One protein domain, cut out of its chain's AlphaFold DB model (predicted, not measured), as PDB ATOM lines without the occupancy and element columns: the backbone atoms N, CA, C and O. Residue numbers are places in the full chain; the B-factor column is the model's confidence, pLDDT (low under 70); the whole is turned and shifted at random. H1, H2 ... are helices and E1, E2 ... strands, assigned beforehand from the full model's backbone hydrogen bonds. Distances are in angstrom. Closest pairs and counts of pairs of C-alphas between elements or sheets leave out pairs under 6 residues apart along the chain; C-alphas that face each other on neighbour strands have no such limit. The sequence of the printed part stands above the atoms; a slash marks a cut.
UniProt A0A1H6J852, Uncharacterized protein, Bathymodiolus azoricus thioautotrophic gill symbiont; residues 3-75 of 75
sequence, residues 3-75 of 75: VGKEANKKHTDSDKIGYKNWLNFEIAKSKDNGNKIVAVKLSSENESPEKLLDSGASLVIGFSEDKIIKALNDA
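What this domain is: This is residues 3 to 75 of the 75 residues of an uncharacterized protein of Bathymodiolus azoricus thioautotrophic gill symbiont (UniProt A0A1H6J852). A small two-stranded parallel sheet, E1 beside E2, has the helix H3 packed over one face through residues 67 to 74. The rest of the model reaches away from E1 to H2 and then to the short helix H1, with H1 and H3 at the two far ends of the longest axis. A long stretch, residues 42 to 57, leaves the end of E1 and folds back past H2 before it comes to E2. The printed part has 73 residues with three named helices and two named strands in the order H1, H2, E1, E2, H3, a mixed class of helices and strands, with under half of the residues in named elements. The whole is compact, with a radius of gyration of the C-alphas of 12.5 A, and spans 37 by 27 by 17 A.

Where its parts are: The printed part begins at Val 3, and its first named element is H1, residues 14 to 17, with C-alpha 14 at (49.666, 23.382, -23.733). H2 follows with residues 22 to 32 and is the longest helix, 15.2 A from first to last C-alpha. E1, residues 38 to 41, begins at C-alpha 38, (35.720, 11.593, -8.852), and measures 9.7 A. E2, residues 58 to 61, measures 10.1 A. H3, residues 65 to 74, measures 14.2 A and ends at C-alpha 74, (32.713, 5.219, -2.316).

How they stand to each other: E1 and E2 are parallel neighbours, with 22 degrees between their directions. C-alphas 40 and 60 face each other at 4.7 A, and N 39 and O 58 as well as N 60 and O 39 are within hydrogen-bond range at 2.8 A. The closest C-alphas of E2 and H3 are those of Ser 58 and Ala 71, 6.4 A apart. The closest of E1 and H3 are those of Val 38 and Leu 72, 6.6 A apart. H2 is apart from E2 and from H3. H1 and H2 are close but not clearly touching, the C-alphas of Ile 17 and Phe 25 being the closest at 7.2 A. H1 is apart from E1, E2 and H3. In H2 and H3 every O i to N i+4 pair is within hydrogen-bond range, and H1 is too short for such a pair.

The domain as a whole: The two C-alphas farthest apart are those of Asp 15 and Asp 66, at 37.8 A. The printed part has no cut. The link from E1 to E2 is long, with 16 residues, and the links H1 to H2, H2 to E1 and E2 to H3 are tight. The mean pLDDT of the printed part is 92.8, and no printed residue is under 70.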
ATOM      1  N   VAL A   3      33.763  17.607 -15.826       93.00
ATOM      2  CA  VAL A   3      34.093  17.257 -17.213       93.00
ATOM      3  C   VAL A   3      33.039  17.833 -18.162       93.00
ATOM      4  O   VAL A   3      31.906  17.347 -18.259       93.00
ATOM      5  N   GLY A   4      33.429  18.902 -18.858       92.25
ATOM      6  CA  GLY A   4      32.634  19.575 -19.885       92.25
ATOM      7  C   GLY A   4      33.006  19.156 -21.310       92.25
ATOM      8  O   GLY A   4      33.870  18.310 -21.519       92.25
ATOM      9  N   LYS A   5      32.371  19.792 -22.298       92.81
ATOM     10  CA  LYS A   5      32.555  19.500 -23.732       92.81
ATOM     11  C   LYS A   5      34.005  19.641 -24.214       92.81
ATOM     12  O   LYS A   5      34.449  18.900 -25.079       92.81
ATOM     13  N   GLU A   6      34.759  20.556 -23.615       93.12
ATOM     14  CA  GLU A   6      36.130  20.895 -24.020       93.12
ATOM     15  C   GLU A   6      37.204  20.104 -23.246       93.12
ATOM     16  O   GLU A   6      38.365  20.514 -23.196       93.12
ATOM     17  N   ALA A   7      36.838  18.976 -22.624       92.69
ATOM     18  CA  ALA A   7      37.715  18.178 -21.762       92.69
ATOM     19  C   ALA A   7      39.064  17.810 -22.403       92.69
ATOM     20  O   ALA A   7      40.094  17.805 -21.727       92.69
ATOM     21  N   ASN A   8      39.066  17.572 -23.717       93.44
ATOM     22  CA  ASN A   8      40.253  17.254 -24.509       93.44
ATOM     23  C   ASN A   8      40.618  18.353 -25.515       93.44
ATOM     24  O   ASN A   8      41.386  18.101 -26.438       93.44
ATOM     25  N   LYS A   9      40.109  19.583 -25.381       95.50
ATOM     26  CA  LYS A   9      40.560  20.674 -26.252       95.50
ATOM     27  C   LYS A   9      41.979  21.092 -25.880       95.50
ATOM     28  O   LYS A   9      42.261  21.346 -24.709       95.50
ATOM     29  N   LYS A  10      42.860  21.193 -26.884       95.12
ATOM     30  CA  LYS A  10      44.230  21.694 -26.709       95.12
ATOM     31  C   LYS A  10      44.198  23.177 -26.318       95.12
ATOM     32  O   LYS A  10      43.619  23.992 -27.031       95.12
ATOM     33  N   HIS A  11      44.813  23.512 -25.186       96.44
ATOM     34  CA  HIS A  11      45.000  24.887 -24.726       96.44
ATOM     35  C   HIS A  11      46.154  25.554 -25.492       96.44
ATOM     36  O   HIS A  11      47.112  24.880 -25.882       96.44
ATOM     37  N   THR A  12      46.099  26.873 -25.679       96.56
ATOM     38  CA  THR A  12      47.145  27.650 -26.375       96.56
ATOM     39  C   THR A  12      48.515  27.485 -25.722       96.56
ATOM     40  O   THR A  12      49.508  27.292 -26.407       96.56
ATOM     41  N   ASP A  13      48.552  27.465 -24.391       96.31
ATOM     42  CA  ASP A  13      49.770  27.250 -23.597       96.31
ATOM     43  C   ASP A  13      50.064  25.777 -23.271       96.31
ATOM     44  O   ASP A  13      50.818  25.490 -22.345       96.31
ATOM     45  N   SER A  14      49.466  24.823 -23.987       95.00
ATOM     46  CA  SER A  14      49.666  23.382 -23.733       95.00
ATOM     47  C   SER A  14      51.138  22.964 -23.695       95.00
ATOM     48  O   SER A  14      51.512  22.160 -22.843       95.00
ATOM     49  N   ASP A  15      51.986  23.566 -24.529       95.56
ATOM     50  CA  ASP A  15      53.426  23.287 -24.538       95.56
ATOM     51  C   ASP A  15      54.115  23.748 -23.237       95.56
ATOM     52  O   ASP A  15      55.023  23.079 -22.752       95.56
ATOM     53  N   LYS A  16      53.647  24.843 -22.615       96.06
ATOM     54  CA  LYS A  16      54.141  25.305 -21.301       96.06
ATOM     55  C   LYS A  16      53.586  24.469 -20.152       96.06
ATOM     56  O   LYS A  16      54.277  24.245 -19.166       96.06
ATOM     57  N   ILE A  17      52.334  24.027 -20.270       94.19
ATOM     58  CA  ILE A  17      51.683  23.165 -19.277       94.19
ATOM     59  C   ILE A  17      52.322  21.763 -19.295       94.19
ATOM     60  O   ILE A  17      52.370  21.093 -18.266       94.19
ATOM     61  N   GLY A  18      52.802  21.307 -20.458       95.62
ATOM     62  CA  GLY A  18      53.267  19.935 -20.684       95.62
ATOM     63  C   GLY A  18      52.124  18.929 -20.872       95.62
ATOM     64  O   GLY A  18      52.353  17.722 -20.912       95.62
ATOM     65  N   TYR A  19      50.884  19.414 -20.983       95.44
ATOM     66  CA  TYR A  19      49.667  18.619 -21.165       95.44
ATOM     67  C   TYR A  19      48.727  19.315 -22.140       95.44
ATOM     68  O   TYR A  19      48.823  20.517 -22.380       95.44
ATOM     69  N   LYS A  20      47.754  18.561 -22.667       94.38
ATOM     70  CA  LYS A  20      46.784  19.087 -23.631       94.38
ATOM     71  C   LYS A  20      46.044  20.322 -23.097       94.38
ATOM     72  O   LYS A  20      45.848  21.276 -23.840       94.38
ATOM     73  N   ASN A  21      45.675  20.329 -21.819       95.38
ATOM     74  CA  ASN A  21      45.082  21.466 -21.117       95.38
ATOM     75  C   ASN A  21      45.269  21.322 -19.595       95.38
ATOM     76  O   ASN A  21      45.782  20.305 -19.120       95.38
ATOM     77  N   TRP A  22      44.824  22.331 -18.841       95.25
ATOM     78  CA  TRP A  22      44.867  22.343 -17.375       95.25
ATOM     79  C   TRP A  22      44.128  21.166 -16.736       95.25
ATOM     80  O   TRP A  22      44.649  20.558 -15.808       95.25
ATOM     81  N   LEU A  23      42.973  20.779 -17.283       94.81
ATOM     82  CA  LEU A  23      42.196  19.649 -16.775       94.81
ATOM     83  C   LEU A  23      43.017  18.351 -16.792       94.81
ATOM     84  O   LEU A  23      43.097  17.636 -15.798       94.81
ATOM     85  N   ASN A  24      43.687  18.068 -17.910       95.06
ATOM     86  CA  ASN A  24      44.545  16.891 -18.035       95.06
ATOM     87  C   ASN A  24      45.790  16.972 -17.135       95.06
ATOM     88  O   ASN A  24      46.213  15.941 -16.612       95.06
ATOM     89  N   PHE A  25      46.352  18.167 -16.926       95.38
ATOM     90  CA  PHE A  25      47.448  18.380 -15.974       95.38
ATOM     91  C   PHE A  25      47.020  18.049 -14.537       95.38
ATOM     92  O   PHE A  25      47.700  17.284 -13.856       95.38
ATOM     93  N   GLU A  26      45.873  18.563 -14.088       94.06
ATOM     94  CA  GLU A  26      45.361  18.328 -12.733       94.06
ATOM     95  C   GLU A  26      45.069  16.850 -12.467       94.06
ATOM     96  O   GLU A  26      45.374  16.346 -11.383       94.06
ATOM     97  N   ILE A  27      44.518  16.135 -13.456       94.56
ATOM     98  CA  ILE A  27      44.291  14.688 -13.342       94.56
ATOM     99  C   ILE A  27      45.621  13.965 -13.201       94.56
ATOM    100  O   ILE A  27      45.774  13.159 -12.289       94.56
ATOM    101  N   ALA A  28      46.582  14.258 -14.081       95.25
ATOM    102  CA  ALA A  28      47.886  13.610 -14.043       95.25
ATOM    103  C   ALA A  28      48.575  13.834 -12.690       95.25
ATOM    104  O   ALA A  28      49.005  12.874 -12.063       95.25
ATOM    105  N   LYS A  29      48.574  15.069 -12.176       95.75
ATOM    106  CA  LYS A  29      49.142  15.372 -10.857       95.75
ATOM    107  C   LYS A  29      48.385  14.733  -9.703       95.75
ATOM    108  O   LYS A  29      49.010  14.280  -8.750       95.75
ATOM    109  N   SER A  30      47.065  14.634  -9.791       94.31
ATOM    110  CA  SER A  30      46.280  13.910  -8.787       94.31
ATOM    111  C   SER A  30      46.605  12.415  -8.782       94.31
ATOM    112  O   SER A  30      46.754  11.845  -7.705       94.31
ATOM    113  N   LYS A  31      46.779  11.799  -9.961       94.00
ATOM    114  CA  LYS A  31      47.219  10.402 -10.087       94.00
ATOM    115  C   LYS A  31      48.614  10.194  -9.505       94.00
ATOM    116  O   LYS A  31      48.793   9.275  -8.714       94.00
ATOM    117  N   ASP A  32      49.569  11.053  -9.865       94.44
ATOM    118  CA  ASP A  32      50.950  10.998  -9.360       94.44
ATOM    119  C   ASP A  32      50.986  11.071  -7.823       94.44
ATOM    120  O   ASP A  32      51.798  10.409  -7.181       94.44
ATOM    121  N   ASN A  33      50.068  11.840  -7.231       94.94
ATOM    122  CA  ASN A  33      49.942  12.002  -5.784       94.94
ATOM    123  C   ASN A  33      49.129  10.886  -5.098       94.94
ATOM    124  O   ASN A  33      48.949  10.934  -3.885       94.94
ATOM    125  N   GLY A  34      48.609   9.906  -5.846       93.12
ATOM    126  CA  GLY A  34      47.786   8.822  -5.301       93.12
ATOM    127  C   GLY A  34      46.409   9.270  -4.801       93.12
ATOM    128  O   GLY A  34      45.798   8.588  -3.978       93.12
ATOM    129  N   ASN A  35      45.911  10.416  -5.273       92.81
ATOM    130  CA  ASN A  35      44.598  10.916  -4.881       92.81
ATOM    131  C   ASN A  35      43.483  10.081  -5.512       92.81
ATOM    132  O   ASN A  35      43.537   9.709  -6.684       92.81
ATOM    133  N   LYS A  36      42.407   9.890  -4.750       93.31
ATOM    134  CA  LYS A  36      41.138   9.371  -5.260       93.31
ATOM    135  C   LYS A  36      40.456  10.447  -6.103       93.31
ATOM    136  O   LYS A  36      40.354  11.601  -5.685       93.31
ATOM    137  N   ILE A  37      40.007  10.085  -7.302       94.25
ATOM    138  CA  ILE A  37      39.447  11.035  -8.269       94.25
ATOM    139  C   ILE A  37      37.986  10.682  -8.535       94.25
ATOM    140  O   ILE A  37      37.665   9.579  -8.961       94.25
ATOM    141  N   VAL A  38      37.100  11.661  -8.358       94.38
ATOM    142  CA  VAL A  38      35.720  11.593  -8.852       94.38
ATOM    143  C   VAL A  38      35.586  12.543 -10.037       94.38
ATOM    144  O   VAL A  38      35.826  13.749  -9.909       94.38
ATOM    145  N   ALA A  39      35.208  12.016 -11.198       93.62
ATOM    146  CA  ALA A  39      34.954  12.779 -12.415       93.62
ATOM    147  C   ALA A  39      33.442  12.929 -12.636       93.62
ATOM    148  O   ALA A  39      32.736  11.947 -12.829       93.62
ATOM    149  N   VAL A  40      32.941  14.162 -12.629       94.50
ATOM    150  CA  VAL A  40      31.526  14.492 -12.837       94.50
ATOM    151  C   VAL A  40      31.364  15.064 -14.235       94.50
ATOM    152  O   VAL A  40      31.759  16.194 -14.516       94.50
ATOM    153  N   LYS A  41      30.796  14.272 -15.131       93.94
ATOM    154  CA  LYS A  41      30.637  14.587 -16.542       93.94
ATOM    155  C   LYS A  41      29.264  15.193 -16.803       93.94
ATOM    156  O   LYS A  41      28.245  14.552 -16.576       93.94
ATOM    157  N   LEU A  42      29.246  16.438 -17.286       92.81
ATOM    158  CA  LEU A  42      28.021  17.248 -17.387       92.81
ATOM    159  C   LEU A  42      26.988  16.680 -18.373       92.81
ATOM    160  O   LEU A  42      25.793  16.805 -18.138       92.81
ATOM    161  N   SER A  43      27.446  16.037 -19.446       91.50
ATOM    162  CA  SER A  43      26.615  15.314 -20.415       91.50
ATOM    163  C   SER A  43      27.311  14.014 -20.796       91.50
ATOM    164  O   SER A  43      28.530  14.011 -20.961       91.50
ATOM    165  N   SER A  44      26.559  12.926 -20.982       89.31
ATOM    166  CA  SER A  44      27.077  11.634 -21.465       89.31
ATOM    167  C   SER A  44      27.823  11.742 -22.800       89.31
ATOM    168  O   SER A  44      28.708  10.928 -23.055       89.31
ATOM    169  N   GLU A  45      27.530  12.764 -23.600       91.44
ATOM    170  CA  GLU A  45      28.148  13.020 -24.907       91.44
ATOM    171  C   GLU A  45      29.549  13.639 -24.819       91.44
ATOM    172  O   GLU A  45      30.318  13.550 -25.770       91.44
ATOM    173  N   ASN A  46      29.910  14.264 -23.691       91.88
ATOM    174  CA  ASN A  46      31.224  14.900 -23.558       91.88
ATOM    175  C   ASN A  46      32.336  13.849 -23.590       91.88
ATOM    176  O   ASN A  46      32.213  12.791 -22.989       91.88
ATOM    177  N   GLU A  47      33.476  14.122 -24.200       91.38
ATOM    178  CA  GLU A  47      34.583  13.174 -24.087       91.38
ATOM    179  C   GLU A  47      35.142  13.134 -22.660       91.38
ATOM    180  O   GLU A  47      35.194  14.145 -21.954       91.38
ATOM    181  N   SER A  48      35.569  11.950 -22.224       90.50
ATOM    182  CA  SER A  48      36.318  11.823 -20.976       90.50
ATOM    183  C   SER A  48      37.751  12.337 -21.186       90.50
ATOM    184  O   SER A  48      38.354  12.026 -22.218       90.50
ATOM    185  N   PRO A  49      38.319  13.094 -20.230       92.38
ATOM    186  CA  PRO A  49      39.712  13.507 -20.272       92.38
ATOM    187  C   PRO A  49      40.649  12.317 -20.473       92.38
ATOM    188  O   PRO A  49      40.547  11.326 -19.750       92.38
ATOM    189  N   GLU A  50      41.599  12.430 -21.398       91.31
ATOM    190  CA  GLU A  50      42.551  11.352 -21.705       91.31
ATOM    191  C   GLU A  50      43.309  10.870 -20.464       91.31
ATOM    192  O   GLU A  50      43.524   9.672 -20.279       91.31
ATOM    193  N   LYS A  51      43.680  11.791 -19.569       91.81
ATOM    194  CA  LYS A  51      44.420  11.447 -18.350       91.81
ATOM    195  C   LYS A  51      43.584  10.745 -17.278       91.81
ATOM    196  O   LYS A  51      44.178  10.242 -16.329       91.81
ATOM    197  N   LEU A  52      42.258  10.633 -17.433       90.69
ATOM    198  CA  LEU A  52      41.439   9.775 -16.565       90.69
ATOM    199  C   LEU A  52      41.624   8.283 -16.856       90.69
ATOM    200  O   LEU A  52      41.283   7.473 -15.992       90.69
ATOM    201  N   LEU A  53      42.154   7.899 -18.020       88.06
ATOM    202  CA  LEU A  53      42.451   6.493 -18.291       88.06
ATOM    203  C   LEU A  53      43.407   5.946 -17.219       88.06
ATOM    204  O   LEU A  53      44.344   6.637 -16.805       88.06
ATOM    205  N   ASP A  54      43.126   4.744 -16.716       86.62
ATOM    206  CA  ASP A  54      43.894   4.067 -15.659       86.62
ATOM    207  C   ASP A  54      44.103   4.911 -14.392       86.62
ATOM    208  O   ASP A  54      45.141   4.841 -13.736       86.62
ATOM    209  N   SER A  55      43.162   5.804 -14.078       87.69
ATOM    210  CA  SER A  55      43.196   6.604 -12.844       87.69
ATOM    211  C   SER A  55      42.470   5.952 -11.671       87.69
ATOM    212  O   SER A  55      42.596   6.431 -10.550       87.69
ATOM    213  N   GLY A  56      41.678   4.903 -11.925       88.06
ATOM    214  CA  GLY A  56      40.733   4.368 -10.942       88.06
ATOM    215  C   GLY A  56      39.598   5.339 -10.598       88.06
ATOM    216  O   GLY A  56      38.923   5.145  -9.595       88.06
ATOM    217  N   ALA A  57      39.396   6.397 -11.394       90.50
ATOM    218  CA  ALA A  57      38.406   7.415 -11.084       90.50
ATOM    219  C   ALA A  57      36.967   6.891 -11.169       90.50
ATOM    220  O   ALA A  57      36.576   6.244 -12.144       90.50
ATOM    221  N   SER A  58      36.150   7.294 -10.198       92.31
ATOM    222  CA  SER A  58      34.700   7.107 -10.238       92.31
ATOM    223  C   SER A  58      34.075   8.133 -11.181       92.31
ATOM    224  O   SER A  58      34.274   9.341 -11.022       92.31
ATOM    225  N   LEU A  59      33.305   7.666 -12.165       90.50
ATOM    226  CA  LEU A  59      32.618   8.523 -13.130       90.50
ATOM    227  C   LEU A  59      31.152   8.723 -12.727       90.50
ATOM    228  O   LEU A  59      30.393   7.765 -12.599       90.50
ATOM    229  N   VAL A  60      30.738   9.979 -12.606       92.94
ATOM    230  CA  VAL A  60      29.346  10.389 -12.403       92.94
ATOM    231  C   VAL A  60      28.873  11.112 -13.657       92.94
ATOM    232  O   VAL A  60      29.544  12.024 -14.131       92.94
ATOM    233  N   ILE A  61      27.725  10.718 -14.206       91.31
ATOM    234  CA  ILE A  61      27.109  11.393 -15.356       91.31
ATOM    235  C   ILE A  61      25.954  12.266 -14.865       91.31
ATOM    236  O   ILE A  61      25.063  11.793 -14.153       91.31
ATOM    237  N   GLY A  62      25.960  13.523 -15.300       89.75
ATOM    238  CA  GLY A  62      25.045  14.562 -14.851       89.75
ATOM    239  C   GLY A  62      25.494  15.200 -13.537       89.75
ATOM    240  O   GLY A  62      26.202  14.597 -12.730       89.75
ATOM    241  N   PHE A  63      25.084  16.448 -13.325       88.88
ATOM    242  CA  PHE A  63      25.385  17.191 -12.104       88.88
ATOM    243  C   PHE A  63      24.284  16.947 -11.061       88.88
ATOM    244  O   PHE A  63      23.355  17.737 -10.929       88.88
ATOM    245  N   SER A  64      24.360  15.795 -10.389       92.19
ATOM    246  CA  SER A  64      23.385  15.343  -9.387       92.19
ATOM    247  C   SER A  64      24.068  15.237  -8.028       92.19
ATOM    248  O   SER A  64      24.995  14.441  -7.878       92.19
ATOM    249  N   GLU A  65      23.644  16.047  -7.059       92.56
ATOM    250  CA  GLU A  65      24.288  16.150  -5.742       92.56
ATOM    251  C   GLU A  65      24.386  14.794  -5.029       92.56
ATOM    252  O   GLU A  65      25.466  14.395  -4.600       92.56
ATOM    253  N   ASP A  66      23.290  14.038  -4.995       94.88
ATOM    254  CA  ASP A  66      23.197  12.695  -4.418       94.88
ATOM    255  C   ASP A  66      24.227  11.722  -5.015       94.88
ATOM    256  O   ASP A  66      24.936  11.021  -4.288       94.88
ATOM    257  N   LYS A  67      24.368  11.712  -6.346       92.19
ATOM    258  CA  LYS A  67      25.330  10.847  -7.043       92.19
ATOM    259  C   LYS A  67      26.766  11.281  -6.781       92.19
ATOM    260  O   LYS A  67      27.647  10.428  -6.686       92.19
ATOM    261  N   ILE A  68      27.004  12.588  -6.670       91.94
ATOM    262  CA  ILE A  68      28.324  13.148  -6.370       91.94
ATOM    263  C   ILE A  68      28.737  12.779  -4.942       91.94
ATOM    264  O   ILE A  68      29.835  12.263  -4.758       91.94
ATOM    265  N   ILE A  69      27.858  12.975  -3.955       93.25
ATOM    266  CA  ILE A  69      28.116  12.606  -2.555       93.25
ATOM    267  C   ILE A  69      28.398  11.108  -2.445       93.25
ATOM    268  O   ILE A  69      29.377  10.711  -1.817       93.25
ATOM    269  N   LYS A  70      27.587  10.271  -3.102       93.38
ATOM    270  CA  LYS A  70      27.813   8.825  -3.119       93.38
ATOM    271  C   LYS A  70      29.188   8.471  -3.691       93.38
ATOM    272  O   LYS A  70      29.942   7.748  -3.054       93.38
ATOM    273  N   ALA A  71      29.540   9.021  -4.852       91.62
ATOM    274  CA  ALA A  71      30.830   8.751  -5.479       91.62
ATOM    275  C   ALA A  71      32.022   9.235  -4.639       91.62
ATOM    276  O   ALA A  71      33.074   8.613  -4.692       91.62
ATOM    277  N   LEU A  72      31.872  10.322  -3.875       90.38
ATOM    278  CA  LEU A  72      32.905  10.800  -2.952       90.38
ATOM    279  C   LEU A  72      33.094   9.868  -1.749       90.38
ATOM    280  O   LEU A  72      34.225   9.687  -1.313       90.38
ATOM    281  N   ASN A  73      32.014   9.279  -1.233       92.31
ATOM    282  CA  ASN A  73      32.077   8.331  -0.117       92.31
ATOM    283  C   ASN A  73      32.604   6.948  -0.536       92.31
ATOM    284  O   ASN A  73      33.246   6.280   0.269       92.31
ATOM    285  N   ASP A  74      32.330   6.532  -1.777       89.81
ATOM    286  CA  ASP A  74      32.713   5.219  -2.316       89.81
ATOM    287  C   ASP A  74      34.126   5.198  -2.940       89.81
ATOM    288  O   ASP A  74      34.640   4.123  -3.257       89.81
ATOM    289  N   ALA A  75      34.736   6.369  -3.165       79.25
ATOM    290  CA  ALA A  75      36.063   6.499  -3.771       79.25
ATOM    291  C   ALA A  75      37.172   6.066  -2.818       79.25
ATOM    292  O   ALA A  75      37.084   6.307  -1.593       79.25
TER     293      ALA A  75